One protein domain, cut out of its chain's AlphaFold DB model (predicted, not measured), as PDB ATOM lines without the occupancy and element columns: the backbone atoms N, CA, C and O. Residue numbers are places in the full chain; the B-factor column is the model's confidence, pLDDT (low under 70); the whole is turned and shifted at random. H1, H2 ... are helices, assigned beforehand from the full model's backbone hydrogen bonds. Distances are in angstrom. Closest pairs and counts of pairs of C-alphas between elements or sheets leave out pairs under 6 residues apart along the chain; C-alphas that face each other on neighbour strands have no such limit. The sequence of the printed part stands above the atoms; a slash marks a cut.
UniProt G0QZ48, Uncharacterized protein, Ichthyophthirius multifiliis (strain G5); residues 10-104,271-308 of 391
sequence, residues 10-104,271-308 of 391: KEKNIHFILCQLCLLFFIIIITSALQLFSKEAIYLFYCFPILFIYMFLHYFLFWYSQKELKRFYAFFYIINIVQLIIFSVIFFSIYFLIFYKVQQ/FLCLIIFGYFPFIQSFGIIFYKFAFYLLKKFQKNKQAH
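Overview. This is residues 10 to 104 and 271 to 308 of the 391 residues of an uncharacterized protein of Ichthyophthirius multifiliis (strain G5) (UniProt G0QZ48). Three helices, H1, H3 and H4, run roughly lengthwise round a shorter one, H5, in a long, loosely gathered bundle. H2 folds back from the last part of H1, and H6 crosses the first half of H1 and sticks out past the body with residues 299 to 308. The printed part has 133 residues with six named helices, H1 to H6 in chain order, and no named strand; its class is all helix. It is elongated, with spans of 56 by 32 by 22 A, and only just compact, close to loose, with a radius of gyration of the C-alphas of 16.8 A.

Arrangement. The longest helix, H4, residues 69 to 103, touches H5, residues 271 to 285, at a shallow tilt of 34.6 degrees, only just short of steep, opposite ways; their closest C-alphas, of Phe 87 and Phe 282, are 4.9 A apart. H5 only just touches H3, residues 48 to 64, with 3 pairs of C-alphas within 8 A, the closest those of Leu 51 and Phe 280, 6.5 A. With residues 283 to 284 alone, H5 also only just touches H1, residues 10 to 37, with 3 such pairs, the closest those of Ile 27 and Ile 283, 7.0 A. H1 and H4 run the same way at a shallow tilt of 16 degrees, close but not clearly touching. H1 and H2, residues 39 to 46, form a helical hairpin, the closest C-alphas those of Gln 35 and Ala 41, 5.1 A. H6, residues 287 to 308, touches residues 15 to 23 of H1 at a steep tilt of 51 degrees, the closest C-alphas those of Cys 19 and Phe 290, 5.2 A. H3 and H6 are apart. Every O i to N i+4 pair is within hydrogen-bond range in H6; the counts are 23 of 24 in H1, 12 of 13 in H3, 28 of 31 in H4, 9 of 11 in H5 and 1 of 4 in H2, where 5 of 5 O i to N i+3 pairs are within range.

Along the chain. H4 measures 45.2 A from first to last C-alpha and has a kink of 29 degrees near residue 96. H1 measures 41.1 A, from C-alpha 10 at (125.421, 99.286, 78.972). H6 measures 31.0 A and ends with C-alpha 308 at (122.106, 109.452, 61.092). H3 is 22.7 A long, H5 19.8 A and H2 13.1 A.

Size, cuts and confidence. The C-alphas farthest apart, of Val 102 and His 308, are 57.6 A apart. Residues 105 to 270 are not printed, and C-alphas 104 and 271 are 15.7 A apart across this cut. The links printed whole are tight. Mean pLDDT of the printed part is 88.7; residues 66 to 69 are under 70.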
ATOM      1  N   LYS A  10     125.477  99.939  80.280       86.88
ATOM      2  CA  LYS A  10     125.421  99.286  78.972       86.88
ATOM      3  C   LYS A  10     126.633  99.640  78.110       86.88
ATOM      4  O   LYS A  10     127.252  98.739  77.555       86.88
ATOM      5  N   GLU A  11     127.008 100.916  78.033       85.75
ATOM      6  CA  GLU A  11     128.186 101.355  77.263       85.75
ATOM      7  C   GLU A  11     129.485 100.758  77.803       85.75
ATOM      8  O   GLU A  11     130.327 100.295  77.033       85.75
ATOM      9  N   LYS A  12     129.612 100.696  79.131       85.31
ATOM     10  CA  LYS A  12     130.746 100.062  79.800       85.31
ATOM     11  C   LYS A  12     130.848  98.583  79.419       85.31
ATOM     12  O   LYS A  12     131.894  98.132  78.964       85.31
ATOM     13  N   ASN A  13     129.753  97.838  79.526       89.56
ATOM     14  CA  ASN A  13     129.759  96.419  79.177       89.56
ATOM     15  C   ASN A  13     130.089  96.197  77.693       89.56
ATOM     16  O   ASN A  13     130.869  95.304  77.376       89.56
ATOM     17  N   ILE A  14     129.578  97.043  76.790       90.62
ATOM     18  CA  ILE A  14     129.913  96.983  75.357       90.62
ATOM     19  C   ILE A  14     131.408  97.245  75.133       90.62
ATOM     20  O   ILE A  14     132.052  96.508  74.387       90.62
ATOM     21  N   HIS A  15     131.979  98.263  75.783       90.31
ATOM     22  CA  HIS A  15     133.400  98.591  75.642       90.31
ATOM     23  C   HIS A  15     134.299  97.463  76.167       90.31
ATOM     24  O   HIS A  15     135.287  97.118  75.516       90.31
ATOM     25  N   PHE A  16     133.920  96.831  77.281       90.94
ATOM     26  CA  PHE A  16     134.607  95.649  77.799       90.94
ATOM     27  C   PHE A  16     134.550  94.484  76.808       90.94
ATOM     28  O   PHE A  16     135.595  93.944  76.455       90.94
ATOM     29  N   ILE A  17     133.352  94.130  76.328       91.56
ATOM     30  CA  ILE A  17     133.152  93.029  75.374       91.56
ATOM     31  C   ILE A  17     133.979  93.265  74.109       91.56
ATOM     32  O   ILE A  17     134.669  92.358  73.654       91.56
ATOM     33  N   LEU A  18     133.978  94.488  73.572       93.31
ATOM     34  CA  LEU A  18     134.758  94.825  72.381       93.31
ATOM     35  C   LEU A  18     136.268  94.677  72.621       93.31
ATOM     36  O   LEU A  18     136.974  94.145  71.767       93.31
ATOM     37  N   CYS A  19     136.758  95.103  73.789       93.00
ATOM     38  CA  CYS A  19     138.155  94.917  74.180       93.00
ATOM     39  C   CYS A  19     138.520  93.427  74.267       93.00
ATOM     40  O   CYS A  19     139.532  93.007  73.710       93.00
ATOM     41  N   GLN A  20     137.657  92.617  74.890       93.44
ATOM     42  CA  GLN A  20     137.842  91.171  74.983       93.44
ATOM     43  C   GLN A  20     137.826  90.492  73.610       93.44
ATOM     44  O   GLN A  20     138.682  89.658  73.346       93.44
ATOM     45  N   LEU A  21     136.924  90.875  72.703       94.12
ATOM     46  CA  LEU A  21     136.903  90.341  71.335       94.12
ATOM     47  C   LEU A  21     138.192  90.667  70.570       94.12
ATOM     48  O   LEU A  21     138.734  89.795  69.895       94.12
ATOM     49  N   CYS A  22     138.715  91.889  70.709       94.69
ATOM     50  CA  CYS A  22     139.997  92.261  70.103       94.69
ATOM     51  C   CYS A  22     141.156  91.436  70.681       94.69
ATOM     52  O   CYS A  22     142.017  90.978  69.933       94.69
ATOM     53  N   LEU A  23     141.152  91.207  71.999       93.94
ATOM     54  CA  LEU A  23     142.146  90.373  72.671       93.94
ATOM     55  C   LEU A  23     142.078  88.916  72.193       93.94
ATOM     56  O   LEU A  23     143.109  88.338  71.868       93.94
ATOM     57  N   LEU A  24     140.878  88.337  72.097       94.38
ATOM     58  CA  LEU A  24     140.679  86.979  71.582       94.38
ATOM     59  C   LEU A  24     141.166  86.847  70.137       94.38
ATOM     60  O   LEU A  24     141.854  85.886  69.804       94.38
ATOM     61  N   PHE A  25     140.865  87.831  69.289       95.31
ATOM     62  CA  PHE A  25     141.369  87.863  67.919       95.31
ATOM     63  C   PHE A  25     142.902  87.934  67.873       95.31
ATOM     64  O   PHE A  25     143.538  87.212  67.107       95.31
ATOM     65  N   PHE A  26     143.512  88.742  68.741       94.62
ATOM     66  CA  PHE A  26     144.966  88.823  68.857       94.62
ATOM     67  C   PHE A  26     145.596  87.508  69.325       94.62
ATOM     68  O   PHE A  26     146.618  87.104  68.780       94.62
ATOM     69  N   ILE A  27     144.964  86.797  70.265       94.06
ATOM     70  CA  ILE A  27     145.395  85.453  70.685       94.06
ATOM     71  C   ILE A  27     145.391  84.500  69.503       94.06
ATOM     72  O   ILE A  27     146.372  83.796  69.305       94.06
ATOM     73  N   ILE A  28     144.325  84.499  68.699       93.88
ATOM     74  CA  ILE A  28     144.250  83.645  67.512       93.88
ATOM     75  C   ILE A  28     145.418  83.950  66.573       93.88
ATOM     76  O   ILE A  28     146.075  83.016  66.124       93.88
ATOM     77  N   ILE A  29     145.733  85.226  66.326       94.94
ATOM     78  CA  ILE A  29     146.866  85.620  65.475       94.94
ATOM     79  C   ILE A  29     148.198  85.140  66.060       94.94
ATOM     80  O   ILE A  29     148.966  84.490  65.355       94.94
ATOM     81  N   ILE A  30     148.480  85.436  67.332       93.12
ATOM     82  CA  ILE A  30     149.761  85.093  67.964       93.12
ATOM     83  C   ILE A  30     149.924  83.579  68.092       93.12
ATOM     84  O   ILE A  30     150.971  83.051  67.733       93.12
ATOM     85  N   THR A  31     148.895  82.860  68.544       91.62
ATOM     86  CA  THR A  31     148.921  81.396  68.623       91.62
ATOM     87  C   THR A  31     149.075  80.772  67.237       91.62
ATOM     88  O   THR A  31     149.873  79.855  67.090       91.62
ATOM     89  N   SER A  32     148.392  81.287  66.208       91.94
ATOM     90  CA  SER A  32     148.572  80.796  64.832       91.94
ATOM     91  C   SER A  32     149.989  81.060  64.323       91.94
ATOM     92  O   SER A  32     150.580  80.186  63.697       91.94
ATOM     93  N   ALA A  33     150.569  82.224  64.632       92.50
ATOM     94  CA  ALA A  33     151.959  82.522  64.298       92.50
ATOM     95  C   ALA A  33     152.930  81.577  65.022       92.50
ATOM     96  O   ALA A  33     153.846  81.061  64.394       92.50
ATOM     97  N   LEU A  34     152.707  81.288  66.308       90.12
ATOM     98  CA  LEU A  34     153.492  80.303  67.062       90.12
ATOM     99  C   LEU A  34     153.337  78.886  66.496       90.12
ATOM    100  O   LEU A  34     154.317  78.149  66.456       90.12
ATOM    101  N   GLN A  35     152.150  78.524  65.997       89.94
ATOM    102  CA  GLN A  35     151.898  77.228  65.360       89.94
ATOM    103  C   GLN A  35     152.747  77.017  64.098       89.94
ATOM    104  O   GLN A  35     153.133  75.888  63.806       89.94
ATOM    105  N   LEU A  36     153.083  78.091  63.374       88.31
ATOM    106  CA  LEU A  36     153.999  78.016  62.226       88.31
ATOM    107  C   LEU A  36     155.423  77.628  62.642       88.31
ATOM    108  O   LEU A  36     156.153  77.052  61.841       88.31
ATOM    109  N   PHE A  37     155.813  77.928  63.881       84.94
ATOM    110  CA  PHE A  37     157.123  77.569  64.426       84.94
ATOM    111  C   PHE A  37     157.105  76.256  65.210       84.94
ATOM    112  O   PHE A  37     158.158  75.662  65.415       84.94
ATOM    113  N   SER A  38     155.934  75.825  65.684       83.25
ATOM    114  CA  SER A  38     155.811  74.786  66.698       83.25
ATOM    115  C   SER A  38     154.477  74.056  66.616       83.25
ATOM    116  O   SER A  38     153.424  74.653  66.836       83.25
ATOM    117  N   LYS A  39     154.502  72.736  66.406       83.06
ATOM    118  CA  LYS A  39     153.278  71.913  66.440       83.06
ATOM    119  C   LYS A  39     152.606  71.941  67.818       83.06
ATOM    120  O   LYS A  39     151.377  71.929  67.900       83.06
ATOM    121  N   GLU A  40     153.407  72.069  68.874       82.12
ATOM    122  CA  GLU A  40     152.961  72.053  70.269       82.12
ATOM    123  C   GLU A  40     152.309  73.360  70.726       82.12
ATOM    124  O   GLU A  40     151.691  73.408  71.793       82.12
ATOM    125  N   ALA A  41     152.346  74.419  69.912       85.44
ATOM    126  CA  ALA A  41     151.547  75.611  70.184       85.44
ATOM    127  C   ALA A  41     150.034  75.306  70.218       85.44
ATOM    128  O   ALA A  41     149.278  76.081  70.803       85.44
ATOM    129  N   ILE A  42     149.587  74.138  69.731       85.44
ATOM    130  CA  ILE A  42     148.199  73.680  69.841       85.44
ATOM    131  C   ILE A  42     147.732  73.546  71.297       85.44
ATOM    132  O   ILE A  42     146.559  73.785  71.589       85.44
ATOM    133  N   TYR A  43     148.642  73.274  72.243       86.56
ATOM    134  CA  TYR A  43     148.301  73.250  73.668       86.56
ATOM    135  C   TYR A  43     147.815  74.604  74.196       86.56
ATOM    136  O   TYR A  43     147.057  74.638  75.166       86.56
ATOM    137  N   LEU A  44     148.153  75.717  73.532       88.12
ATOM    138  CA  LEU A  44     147.607  77.035  73.865       88.12
ATOM    139  C   LEU A  44     146.082  77.076  73.698       88.12
ATOM    140  O   LEU A  44     145.402  77.697  74.516       88.12
ATOM    141  N   PHE A  45     145.538  76.375  72.697       88.75
ATOM    142  CA  PHE A  45     144.092  76.267  72.499       88.75
ATOM    143  C   PHE A  45     143.432  75.378  73.553       88.75
ATOM    144  O   PHE A  45     142.360  75.719  74.048       88.75
ATOM    145  N   TYR A  46     144.077  74.286  73.977       89.75
ATOM    146  CA  TYR A  46     143.547  73.464  75.072       89.75
ATOM    147  C   TYR A  46     143.491  74.228  76.404       89.75
ATOM    148  O   TYR A  46     142.602  73.990  77.219       89.75
ATOM    149  N   CYS A  47     144.381  75.205  76.608       90.62
ATOM    150  CA  CYS A  47     144.411  76.031  77.817       90.62
ATOM    151  C   CYS A  47     143.432  77.219  77.794       90.62
ATOM    152  O   CYS A  47     143.381  77.995  78.749       90.62
ATOM    153  N   PHE A  48     142.636  77.381  76.737       90.50
ATOM    154  CA  PHE A  48     141.737  78.524  76.557       90.50
ATOM    155  C   PHE A  48     140.704  78.739  77.689       90.50
ATOM    156  O   PHE A  48     140.422  79.893  78.009       90.50
ATOM    157  N   PRO A  49     140.180  77.710  78.390       93.56
ATOM    158  CA  PRO A  49     139.336  77.926  79.570       93.56
ATOM    159  C   PRO A  49     140.008  78.760  80.672       93.56
ATOM    160  O   PRO A  49     139.352  79.568  81.328       93.56
ATOM    161  N   ILE A  50     141.326  78.621  80.848       92.19
ATOM    162  CA  ILE A  50     142.094  79.370  81.854       92.19
ATOM    163  C   ILE A  50     142.115  80.859  81.502       92.19
ATOM    164  O   ILE A  50     141.963  81.708  82.380       92.19
ATOM    165  N   LEU A  51     142.219  81.193  80.215       90.75
ATOM    166  CA  LEU A  51     142.123  82.573  79.748       90.75
ATOM    167  C   LEU A  51     140.789  83.215  80.156       90.75
ATOM    168  O   LEU A  51     140.786  84.352  80.625       90.75
ATOM    169  N   PHE A  52     139.664  82.504  80.033       92.81
ATOM    170  CA  PHE A  52     138.369  83.037  80.463       92.81
ATOM    171  C   PHE A  52     138.328  83.331  81.966       92.81
ATOM    172  O   PHE A  52     137.733  84.333  82.366       92.81
ATOM    173  N   ILE A  53     139.013  82.532  82.792       93.31
ATOM    174  CA  ILE A  53     139.177  82.815  84.227       93.31
ATOM    175  C   ILE A  53     139.956  84.124  84.422       93.31
ATOM    176  O   ILE A  53     139.522  84.980  85.192       93.31
ATOM    177  N   TYR A  54     141.052  84.334  83.683       91.12
ATOM    178  CA  TYR A  54     141.784  85.607  83.709       91.12
ATOM    179  C   TYR A  54     140.907  86.786  83.273       91.12
ATOM    180  O   TYR A  54     140.892  87.812  83.948       91.12
ATOM    181  N   MET A  55     140.146  86.648  82.184       92.19
ATOM    182  CA  MET A  55     139.235  87.692  81.696       92.19
ATOM    183  C   MET A  55     138.143  88.018  82.721       92.19
ATOM    184  O   MET A  55     137.817  89.189  82.923       92.19
ATOM    185  N   PHE A  56     137.605  86.999  83.394       93.19
ATOM    186  CA  PHE A  56     136.629  87.151  84.466       93.19
ATOM    187  C   PHE A  56     137.232  87.897  85.659       93.19
ATOM    188  O   PHE A  56     136.701  88.926  86.069       93.19
ATOM    189  N   LEU A  57     138.384  87.457  86.174       91.25
ATOM    190  CA  LEU A  57     139.081  88.146  87.267       91.25
ATOM    191  C   LEU A  57     139.388  89.601  86.904       91.25
ATOM    192  O   LEU A  57     139.138  90.516  87.689       91.25
ATOM    193  N   HIS A  58     139.856  89.830  85.681       87.62
ATOM    194  CA  HIS A  58     140.148  91.157  85.163       87.62
ATOM    195  C   HIS A  58     138.893  92.045  85.094       87.62
ATOM    196  O   HIS A  58     138.944  93.236  85.418       87.62
ATOM    197  N   TYR A  59     137.743  91.471  84.725       90.38
ATOM    198  CA  TYR A  59     136.464  92.174  84.762       90.38
ATOM    199  C   TYR A  59     136.105  92.619  86.186       90.38
ATOM    200  O   TYR A  59     135.816  93.794  86.407       90.38
ATOM    201  N   PHE A  60     136.173  91.718  87.169       89.69
ATOM    202  CA  PHE A  60     135.808  92.045  88.553       89.69
ATOM    203  C   PHE A  60     136.756  93.056  89.197       89.69
ATOM    204  O   PHE A  60     136.296  93.997  89.845       89.69
ATOM    205  N   LEU A  61     138.063  92.905  88.983       85.94
ATOM    206  CA  LEU A  61     139.071  93.766  89.602       85.94
ATOM    207  C   LEU A  61     139.063  95.183  89.021       85.94
ATOM    208  O   LEU A  61     139.119  96.157  89.771       85.94
ATOM    209  N   PHE A  62     138.976  95.313  87.696       81.94
ATOM    210  CA  PHE A  62     139.214  96.599  87.032       81.94
ATOM    211  C   PHE A  62     137.959  97.218  86.432       81.94
ATOM    212  O   PHE A  62     137.820  98.440  86.393       81.94
ATOM    213  N   TRP A  63     137.024  96.388  85.974       84.12
ATOM    214  CA  TRP A  63     135.835  96.847  85.268       84.12
ATOM    215  C   TRP A  63     134.574  96.858  86.118       84.12
ATOM    216  O   TRP A  63     133.657  97.589  85.779       84.12
ATOM    217  N   TYR A  64     134.468  96.140  87.229       85.50
ATOM    218  CA  TYR A  64     133.239  96.193  88.022       85.50
ATOM    219  C   TYR A  64     133.132  97.500  88.827       85.50
ATOM    220  O   TYR A  64     132.088  98.159  88.817       85.50
ATOM    221  N   SER A  65     134.231  97.949  89.445       78.88
ATOM    222  CA  SER A  65     134.232  99.145  90.299       78.88
ATOM    223  C   SER A  65     133.905 100.425  89.510       78.88
ATOM    224  O   SER A  65     134.493 100.717  88.466       78.88
ATOM    225  N   GLN A  66     132.901 101.177  89.975       64.94
ATOM    226  CA  GLN A  66     132.329 102.324  89.252       64.94
ATOM    227  C   GLN A  66     132.878 103.688  89.684       64.94
ATOM    228  O   GLN A  66     132.670 104.664  88.968       64.94
ATOM    229  N   LYS A  67     133.512 103.796  90.857       66.00
ATOM    230  CA  LYS A  67     133.515 105.080  91.575       66.00
ATOM    231  C   LYS A  67     134.708 106.004  91.305       66.00
ATOM    232  O   LYS A  67     134.531 107.203  91.459       66.00
ATOM    233  N   GLU A  68     135.852 105.524  90.807       66.00
ATOM    234  CA  GLU A  68     137.035 106.386  90.578       66.00
ATOM    235  C   GLU A  68     137.846 106.018  89.324       66.00
ATOM    236  O   GLU A  68     139.057 105.803  89.356       66.00
ATOM    237  N   LEU A  69     137.168 105.958  88.176       64.44
ATOM    238  CA  LEU A  69     137.738 105.424  86.935       64.44
ATOM    239  C   LEU A  69     139.044 106.116  86.489       64.44
ATOM    240  O   LEU A  69     139.925 105.456  85.955       64.44
ATOM    241  N   LYS A  70     139.203 107.432  86.704       74.88
ATOM    242  CA  LYS A  70     140.337 108.191  86.138       74.88
ATOM    243  C   LYS A  70     141.677 107.910  86.826       74.88
ATOM    244  O   LYS A  70     142.669 107.694  86.135       74.88
ATOM    245  N   ARG A  71     141.724 107.907  88.165       73.75
ATOM    246  CA  ARG A  71     142.978 107.690  88.913       73.75
ATOM    247  C   ARG A  71     143.409 106.225  88.844       73.75
ATOM    248  O   ARG A  71     144.581 105.941  88.609       73.75
ATOM    249  N   PHE A  72     142.442 105.312  88.935       76.56
ATOM    250  CA  PHE A  72     142.680 103.884  88.750       76.56
ATOM    251  C   PHE A  72     143.121 103.539  87.326       76.56
ATOM    252  O   PHE A  72     143.952 102.654  87.165       76.56
ATOM    253  N   TYR A  73     142.645 104.257  86.302       80.62
ATOM    254  CA  TYR A  73     143.052 104.006  84.919       80.62
ATOM    255  C   TYR A  73     144.547 104.243  84.684       80.62
ATOM    256  O   TYR A  73     145.201 103.402  84.076       80.62
ATOM    257  N   ALA A  74     145.105 105.352  85.181       84.38
ATOM    258  CA  ALA A  74     146.533 105.639  85.021       84.38
ATOM    259  C   ALA A  74     147.404 104.583  85.720       84.38
ATOM    260  O   ALA A  74     148.366 104.087  85.142       84.38
ATOM    261  N   PHE A  75     147.024 104.187  86.937       84.94
ATOM    262  CA  PHE A  75     147.713 103.133  87.680       84.94
ATOM    263  C   PHE A  75     147.620 101.771  86.976       84.94
ATOM    264  O   PHE A  75     148.629 101.097  86.778       84.94
ATOM    265  N   PHE A  76     146.423 101.401  86.520       83.69
ATOM    266  CA  PHE A  76     146.174 100.187  85.748       83.69
ATOM    267  C   PHE A  76     146.994 100.147  84.451       83.69
ATOM    268  O   PHE A  76     147.565  99.112  84.106       83.69
ATOM    269  N   TYR A  77     147.088 101.284  83.761       88.12
ATOM    270  CA  TYR A  77     147.897 101.442  82.560       88.12
ATOM    271  C   TYR A  77     149.386 101.202  82.848       88.12
ATOM    272  O   TYR A  77     150.053 100.480  82.113       88.12
ATOM    273  N   ILE A  78     149.913 101.757  83.940       90.69
ATOM    274  CA  ILE A  78     151.312 101.534  84.329       90.69
ATOM    275  C   ILE A  78     151.550 100.056  84.657       90.69
ATOM    276  O   ILE A  78     152.492  99.469  84.131       90.69
ATOM    277  N   ILE A  79     150.673  99.431  85.454       89.81
ATOM    278  CA  ILE A  79     150.791  98.006  85.805       89.81
ATOM    279  C   ILE A  79     150.817  97.128  84.559       89.81
ATOM    280  O   ILE A  79     151.690  96.275  84.445       89.81
ATOM    281  N   ASN A  80     149.896  97.331  83.618       90.50
ATOM    282  CA  ASN A  80     149.826  96.485  82.430       90.50
ATOM    283  C   ASN A  80     151.028  96.704  81.498       90.50
ATOM    284  O   ASN A  80     151.490  95.740  80.904       90.50
ATOM    285  N   ILE A  81     151.600  97.915  81.407       93.19
ATOM    286  CA  ILE A  81     152.872  98.114  80.684       93.19
ATOM    287  C   ILE A  81     154.016  97.356  81.364       93.19
ATOM    288  O   ILE A  81     154.798  96.690  80.689       93.19
ATOM    289  N   VAL A  82     154.118  97.435  82.691       94.75
ATOM    290  CA  VAL A  82     155.152  96.708  83.442       94.75
ATOM    291  C   VAL A  82     154.983  95.198  83.258       94.75
ATOM    292  O   VAL A  82     155.955  94.501  82.974       94.75
ATOM    293  N   GLN A  83     153.749  94.698  83.337       92.88
ATOM    294  CA  GLN A  83     153.418  93.301  83.057       92.88
ATOM    295  C   GLN A  83     153.779  92.906  81.625       92.88
ATOM    296  O   GLN A  83     154.381  91.854  81.440       92.88
ATOM    297  N   LEU A  84     153.484  93.748  80.628       94.56
ATOM    298  CA  LEU A  84     153.853  93.497  79.235       94.56
ATOM    299  C   LEU A  84     155.357  93.284  79.102       94.56
ATOM    300  O   LEU A  84     155.776  92.301  78.504       94.56
ATOM    301  N   ILE A  85     156.171  94.164  79.690       95.88
ATOM    302  CA  ILE A  85     157.633  94.062  79.613       95.88
ATOM    303  C   ILE A  85     158.120  92.784  80.309       95.88
ATOM    304  O   ILE A  85     158.849  92.000  79.704       95.88
ATOM    305  N   ILE A  86     157.690  92.544  81.551       96.19
ATOM    306  CA  ILE A  86     158.142  91.396  82.350       96.19
ATOM    307  C   ILE A  86     157.726  90.074  81.697       96.19
ATOM    308  O   ILE A  86     158.568  89.210  81.459       96.19
ATOM    309  N   PHE A  87     156.441  89.911  81.377       95.81
ATOM    310  CA  PHE A  87     155.936  88.657  80.823       95.81
ATOM    311  C   PHE A  87     156.365  88.441  79.376       95.81
ATOM    312  O   PHE A  87     156.556  87.292  79.001       95.81
ATOM    313  N   SER A  88     156.600  89.498  78.590       94.00
ATOM    314  CA  SER A  88     157.236  89.376  77.273       94.00
ATOM    315  C   SER A  88     158.632  88.769  77.403       94.00
ATOM    316  O   SER A  88     158.921  87.751  76.778       94.00
ATOM    317  N   VAL A  89     159.475  89.323  78.284       95.69
ATOM    318  CA  VAL A  89     160.835  88.806  78.505       95.69
ATOM    319  C   VAL A  89     160.795  87.365  79.002       95.69
ATOM    320  O   VAL A  89     161.490  86.523  78.441       95.69
ATOM    321  N   ILE A  90     159.971  87.053  80.006       94.31
ATOM    322  CA  ILE A  90     159.845  85.689  80.542       94.31
ATOM    323  C   ILE A  90     159.352  84.725  79.458       94.31
ATOM    324  O   ILE A  90     159.982  83.691  79.230       94.31
ATOM    325  N   PHE A  91     158.256  85.063  78.774       93.69
ATOM    326  CA  PHE A  91     157.653  84.205  77.761       93.69
ATOM    327  C   PHE A  91     158.624  83.940  76.614       93.69
ATOM    328  O   PHE A  91     158.928  82.782  76.342       93.69
ATOM    329  N   PHE A  92     159.163  84.986  75.985       92.50
ATOM    330  CA  PHE A  92     160.048  84.820  74.837       92.50
ATOM    331  C   PHE A  92     161.380  84.176  75.213       92.50
ATOM    332  O   PHE A  92     161.867  83.341  74.454       92.50
ATOM    333  N   SER A  93     161.948  84.488  76.382       92.00
ATOM    334  CA  SER A  93     163.204  83.864  76.812       92.00
ATOM    335  C   SER A  93     163.017  82.369  77.043       92.00
ATOM    336  O   SER A  93     163.765  81.572  76.491       92.00
ATOM    337  N   ILE A  94     162.004  81.961  77.811       89.69
ATOM    338  CA  ILE A  94     161.777  80.536  78.090       89.69
ATOM    339  C   ILE A  94     161.341  79.813  76.809       89.69
ATOM    340  O   ILE A  94     161.864  78.741  76.503       89.69
ATOM    341  N   TYR A  95     160.434  80.402  76.027       89.06
ATOM    342  CA  TYR A  95     159.956  79.799  74.787       89.06
ATOM    343  C   TYR A  95     161.087  79.593  73.779       89.06
ATOM    344  O   TYR A  95     161.311  78.465  73.356       89.06
ATOM    345  N   PHE A  96     161.851  80.631  73.428       87.94
ATOM    346  CA  PHE A  96     162.878  80.509  72.390       87.94
ATOM    347  C   PHE A  96     164.172  79.843  72.867       87.94
ATOM    348  O   PHE A  96     164.817  79.143  72.086       87.94
ATOM    349  N   LEU A  97     164.581  80.028  74.127       84.94
ATOM    350  CA  LEU A  97     165.838  79.440  74.608       84.94
ATOM    351  C   LEU A  97     165.693  77.972  74.997       84.94
ATOM    352  O   LEU A  97     166.661  77.226  74.851       84.94
ATOM    353  N   ILE A  98     164.522  77.568  75.495       82.81
ATOM    354  CA  ILE A  98     164.288  76.208  75.987       82.81
ATOM    355  C   ILE A  98     163.399  75.459  75.002       82.81
ATOM    356  O   ILE A  98     163.857  74.520  74.357       82.81
ATOM    357  N   PHE A  99     162.149  75.884  74.839       81.25
ATOM    358  CA  PHE A  99     161.152  75.070  74.141       81.25
ATOM    359  C   PHE A  99     161.370  74.978  72.630       81.25
ATOM    360  O   PHE A  99     161.332  73.880  72.085       81.25
ATOM    361  N   TYR A 100     161.694  76.086  71.969       83.38
ATOM    362  CA  TYR A 100     162.009  76.102  70.543       83.38
ATOM    363  C   TYR A 100     163.220  75.218  70.222       83.38
ATOM    364  O   TYR A 100     163.200  74.464  69.255       83.38
ATOM    365  N   LYS A 101     164.257  75.237  71.074       78.12
ATOM    366  CA  LYS A 101     165.414  74.346  70.916       78.12
ATOM    367  C   LYS A 101     165.048  72.880  71.101       78.12
ATOM    368  O   LYS A 101     165.568  72.047  70.375       78.12
ATOM    369  N   VAL A 102     164.178  72.562  72.059       75.69
ATOM    370  CA  VAL A 102     163.719  71.182  72.274       75.69
ATOM    371  C   VAL A 102     162.912  70.678  71.070       75.69
ATOM    372  O   VAL A 102     163.048  69.521  70.697       75.69
ATOM    373  N   GLN A 103     162.145  71.546  70.412       73.25
ATOM    374  CA  GLN A 103     161.319  71.184  69.251       73.25
ATOM    375  C   GLN A 103     162.100  70.972  67.956       73.25
ATOM    376  O   GLN A 103     161.632  70.266  67.070       73.25
ATOM    377  N   GLN A 104     163.315  71.517  67.836       72.19
ATOM    378  CA  GLN A 104     164.202  71.161  66.718       72.19
ATOM    379  C   GLN A 104     164.505  69.655  66.678       72.19
ATOM    380  O   GLN A 104     164.897  69.132  65.642       72.19
ATOM    381  N   PHE A 271     155.796  73.468  80.341       83.62
ATOM    382  CA  PHE A 271     155.206  74.222  79.243       83.62
ATOM    383  C   PHE A 271     153.822  74.744  79.606       83.62
ATOM    384  O   PHE A 271     153.552  75.921  79.408       83.62
ATOM    385  N   LEU A 272     152.985  73.922  80.239       87.06
ATOM    386  CA  LEU A 272     151.697  74.344  80.773       87.06
ATOM    387  C   LEU A 272     151.866  75.504  81.766       87.06
ATOM    388  O   LEU A 272     151.162  76.505  81.667       87.06
ATOM    389  N   CYS A 273     152.847  75.425  82.668       89.25
ATOM    390  CA  CYS A 273     153.191  76.535  83.557       89.25
ATOM    391  C   CYS A 273     153.624  77.788  82.783       89.25
ATOM    392  O   CYS A 273     153.195  78.883  83.135       89.25
ATOM    393  N   LEU A 274     154.423  77.660  81.718       91.00
ATOM    394  CA  LEU A 274     154.777  78.796  80.862       91.00
ATOM    395  C   LEU A 274     153.536  79.407  80.200       91.00
ATOM    396  O   LEU A 274     153.439  80.628  80.101       91.00
ATOM    397  N   ILE A 275     152.576  78.589  79.774       90.06
ATOM    398  CA  ILE A 275     151.325  79.073  79.183       90.06
ATOM    399  C   ILE A 275     150.529  79.871  80.224       90.06
ATOM    400  O   ILE A 275     150.146  81.016  79.979       90.06
ATOM    401  N   ILE A 276     150.316  79.282  81.401       91.69
ATOM    402  CA  ILE A 276     149.483  79.859  82.462       91.69
ATOM    403  C   ILE A 276     150.127  81.114  83.055       91.69
ATOM    404  O   ILE A 276     149.451  82.125  83.224       91.69
ATOM    405  N   PHE A 277     151.423  81.067  83.366       92.38
ATOM    406  CA  PHE A 277     152.116  82.123  84.110       92.38
ATOM    407  C   PHE A 277     152.945  83.067  83.236       92.38
ATOM    408  O   PHE A 277     153.339  84.127  83.710       92.38
ATOM    409  N   GLY A 278     153.213  82.714  81.980       93.94
ATOM    410  CA  GLY A 278     153.944  83.551  81.028       93.94
ATOM    411  C   GLY A 278     153.042  84.061  79.911       93.94
ATOM    412  O   GLY A 278     152.818  85.263  79.802       93.94
ATOM    413  N   TYR A 279     152.495  83.149  79.102       94.88
ATOM    414  CA  TYR A 279     151.765  83.493  77.880       94.88
ATOM    415  C   TYR A 279     150.462  84.253  78.140       94.88
ATOM    416  O   TYR A 279     150.268  85.329  77.581       94.88
ATOM    417  N   PHE A 280     149.555  83.743  78.979       93.81
ATOM    418  CA  PHE A 280     148.279  84.435  79.204       93.81
ATOM    419  C   PHE A 280     148.434  85.801  79.882       93.81
ATOM    420  O   PHE A 280     147.791  86.743  79.413       93.81
ATOM    421  N   PRO A 281     149.296  85.974  80.903       93.00
ATOM    422  CA  PRO A 281     149.605  87.296  81.439       93.00
ATOM    423  C   PRO A 281     150.234  88.228  80.396       93.00
ATOM    424  O   PRO A 281     149.847  89.396  80.313       93.00
ATOM    425  N   PHE A 282     151.138  87.710  79.553       94.81
ATOM    426  CA  PHE A 282     151.691  88.452  78.418       94.81
ATOM    427  C   PHE A 282     150.584  88.927  77.475       94.81
ATOM    428  O   PHE A 282     150.519  90.116  77.179       94.81
ATOM    429  N   ILE A 283     149.661  88.060  77.053       94.19
ATOM    430  CA  ILE A 283     148.581  88.492  76.167       94.19
ATOM    431  C   ILE A 283     147.647  89.485  76.865       94.19
ATOM    432  O   ILE A 283     147.349  90.528  76.287       94.19
ATOM    433  N   GLN A 284     147.226  89.227  78.107       92.00
ATOM    434  CA  GLN A 284     146.340  90.147  78.835       92.00
ATOM    435  C   GLN A 284     146.906  91.567  78.918       92.00
ATOM    436  O   GLN A 284     146.162  92.535  78.793       92.00
ATOM    437  N   SER A 285     148.226  91.710  79.025       93.44
ATOM    438  CA  SER A 285     148.863  93.026  79.071       93.44
ATOM    439  C   SER A 285     148.618  93.894  77.814       93.44
ATOM    440  O   SER A 285     148.601  95.127  77.903       93.44
ATOM    441  N   PHE A 286     148.301  93.291  76.655       93.38
ATOM    442  CA  PHE A 286     147.859  94.016  75.448       93.38
ATOM    443  C   PHE A 286     146.450  94.608  75.573       93.38
ATOM    444  O   PHE A 286     146.060  95.454  74.762       93.38
ATOM    445  N   GLY A 287     145.694  94.237  76.609       90.38
ATOM    446  CA  GLY A 287     144.370  94.771  76.908       90.38
ATOM    447  C   GLY A 287     144.335  96.301  76.977       90.38
ATOM    448  O   GLY A 287     143.322  96.899  76.622       90.38
ATOM    449  N   ILE A 288     145.443  96.970  77.328       88.62
ATOM    450  CA  ILE A 288     145.559  98.438  77.237       88.62
ATOM    451  C   ILE A 288     145.346  98.946  75.809       88.62
ATOM    452  O   ILE A 288     144.635  99.934  75.586       88.62
ATOM    453  N   ILE A 289     146.049  98.346  74.849       90.50
ATOM    454  CA  ILE A 289     146.060  98.810  73.460       90.50
ATOM    455  C   ILE A 289     144.649  98.640  72.901       90.50
ATOM    456  O   ILE A 289     144.075  99.580  72.344       90.50
ATOM    457  N   PHE A 290     144.042  97.484  73.176       92.62
ATOM    458  CA  PHE A 290     142.665  97.198  72.795       92.62
ATOM    459  C   PHE A 290     141.648  98.060  73.529       92.62
ATOM    460  O   PHE A 290     140.653  98.440  72.925       92.62
ATOM    461  N   TYR A 291     141.906  98.473  74.770       89.81
ATOM    462  CA  TYR A 291     141.046  99.423  75.470       89.81
ATOM    463  C   TYR A 291     140.949 100.747  74.704       89.81
ATOM    464  O   TYR A 291     139.841 101.220  74.431       89.81
ATOM    465  N   LYS A 292     142.095 101.336  74.324       89.19
ATOM    466  CA  LYS A 292     142.132 102.596  73.560       89.19
ATOM    467  C   LYS A 292     141.473 102.434  72.193       89.19
ATOM    468  O   LYS A 292     140.676 103.282  71.792       89.19
ATOM    469  N   PHE A 293     141.767 101.331  71.510       91.94
ATOM    470  CA  PHE A 293     141.186 101.016  70.211       91.94
ATOM    471  C   PHE A 293     139.660 100.843  70.281       91.94
ATOM    472  O   PHE A 293     138.923 101.487  69.536       91.94
ATOM    473  N   ALA A 294     139.167 100.055  71.234       91.94
ATOM    474  CA  ALA A 294     137.745  99.828  71.450       91.94
ATOM    475  C   ALA A 294     137.014 101.125  71.838       91.94
ATOM    476  O   ALA A 294     135.893 101.357  71.390       91.94
ATOM    477  N   PHE A 295     137.660 102.008  72.607       89.69
ATOM    478  CA  PHE A 295     137.098 103.315  72.955       89.69
ATOM    479  C   PHE A 295     136.964 104.210  71.718       89.69
ATOM    480  O   PHE A 295     135.927 104.840  71.505       89.69
ATOM    481  N   TYR A 296     137.997 104.234  70.871       93.06
ATOM    482  CA  TYR A 296     137.972 104.954  69.601       93.06
ATOM    483  C   TYR A 296     136.845 104.454  68.685       93.06
ATOM    484  O   TYR A 296     136.080 105.265  68.157       93.06
ATOM    485  N   LEU A 297     136.694 103.131  68.548       90.88
ATOM    486  CA  LEU A 297     135.612 102.528  67.768       90.88
ATOM    487  C   LEU A 297     134.236 102.915  68.313       90.88
ATOM    488  O   LEU A 297     133.391 103.377  67.549       90.88
ATOM    489  N   LEU A 298     134.021 102.793  69.627       91.38
ATOM    490  CA  LEU A 298     132.752 103.146  70.265       91.38
ATOM    491  C   LEU A 298     132.376 104.611  69.991       91.38
ATOM    492  O   LEU A 298     131.257 104.899  69.566       91.38
ATOM    493  N   LYS A 299     133.336 105.534  70.148       91.56
ATOM    494  CA  LYS A 299     133.131 106.965  69.881       91.56
ATOM    495  C   LYS A 299     132.791 107.229  68.410       91.56
ATOM    496  O   LYS A 299     131.939 108.068  68.114       91.56
ATOM    497  N   LYS A 300     133.429 106.508  67.482       92.88
ATOM    498  CA  LYS A 300     133.136 106.601  66.044       92.88
ATOM    499  C   LYS A 300     131.717 106.117  65.728       92.88
ATOM    500  O   LYS A 300     130.993 106.807  65.017       92.88
ATOM    501  N   PHE A 301     131.287 104.992  66.306       90.56
ATOM    502  CA  PHE A 301     129.918 104.489  66.146       90.56
ATOM    503  C   PHE A 301     128.870 105.444  66.724       90.56
ATOM    504  O   PHE A 301     127.852 105.689  66.081       90.56
ATOM    505  N   GLN A 302     129.129 106.036  67.894       90.81
ATOM    506  CA  GLN A 302     128.240 107.038  68.490       90.81
ATOM    507  C   GLN A 302     128.098 108.277  67.599       90.81
ATOM    508  O   GLN A 302     126.979 108.732  67.372       90.81
ATOM    509  N   LYS A 303     129.205 108.795  67.044       92.12
ATOM    510  CA  LYS A 303     129.171 109.949  66.133       92.12
ATOM    511  C   LYS A 303     128.367 109.649  64.866       92.12
ATOM    512  O   LYS A 303     127.553 110.468  64.454       92.12
ATOM    513  N   ASN A 304     128.559 108.468  64.279       90.56
ATOM    514  CA  ASN A 304     127.811 108.050  63.092       90.56
ATOM    515  C   ASN A 304     126.316 107.887  63.390       90.56
ATOM    516  O   ASN A 304     125.488 108.308  62.588       90.56
ATOM    517  N   LYS A 305     125.968 107.328  64.556       90.75
ATOM    518  CA  LYS A 305     124.573 107.207  64.988       90.75
ATOM    519  C   LYS A 305     123.918 108.577  65.166       90.75
ATOM    520  O   LYS A 305     122.838 108.795  64.641       90.75
ATOM    521  N   GLN A 306     124.597 109.511  65.835       90.75
ATOM    522  CA  GLN A 306     124.100 110.882  65.991       90.75
ATOM    523  C   GLN A 306     123.892 111.569  64.638       90.75
ATOM    524  O   GLN A 306     122.858 112.193  64.442       90.75
ATOM    525  N   ALA A 307     124.831 111.426  63.698       89.44
ATOM    526  CA  ALA A 307     124.699 111.999  62.358       89.44
ATOM    527  C   ALA A 307     123.495 111.422  61.590       89.44
ATOM    528  O   ALA A 307     122.771 112.165  60.936       89.44
ATOM    529  N   HIS A 308     123.254 110.115  61.708       88.12
ATOM    530  CA  HIS A 308     122.106 109.452  61.092       88.12
ATOM    531  C   HIS A 308     120.773 109.861  61.742       88.12
ATOM    532  O   HIS A 308     119.793 110.109  61.045       88.12
TER     533      HIS A 308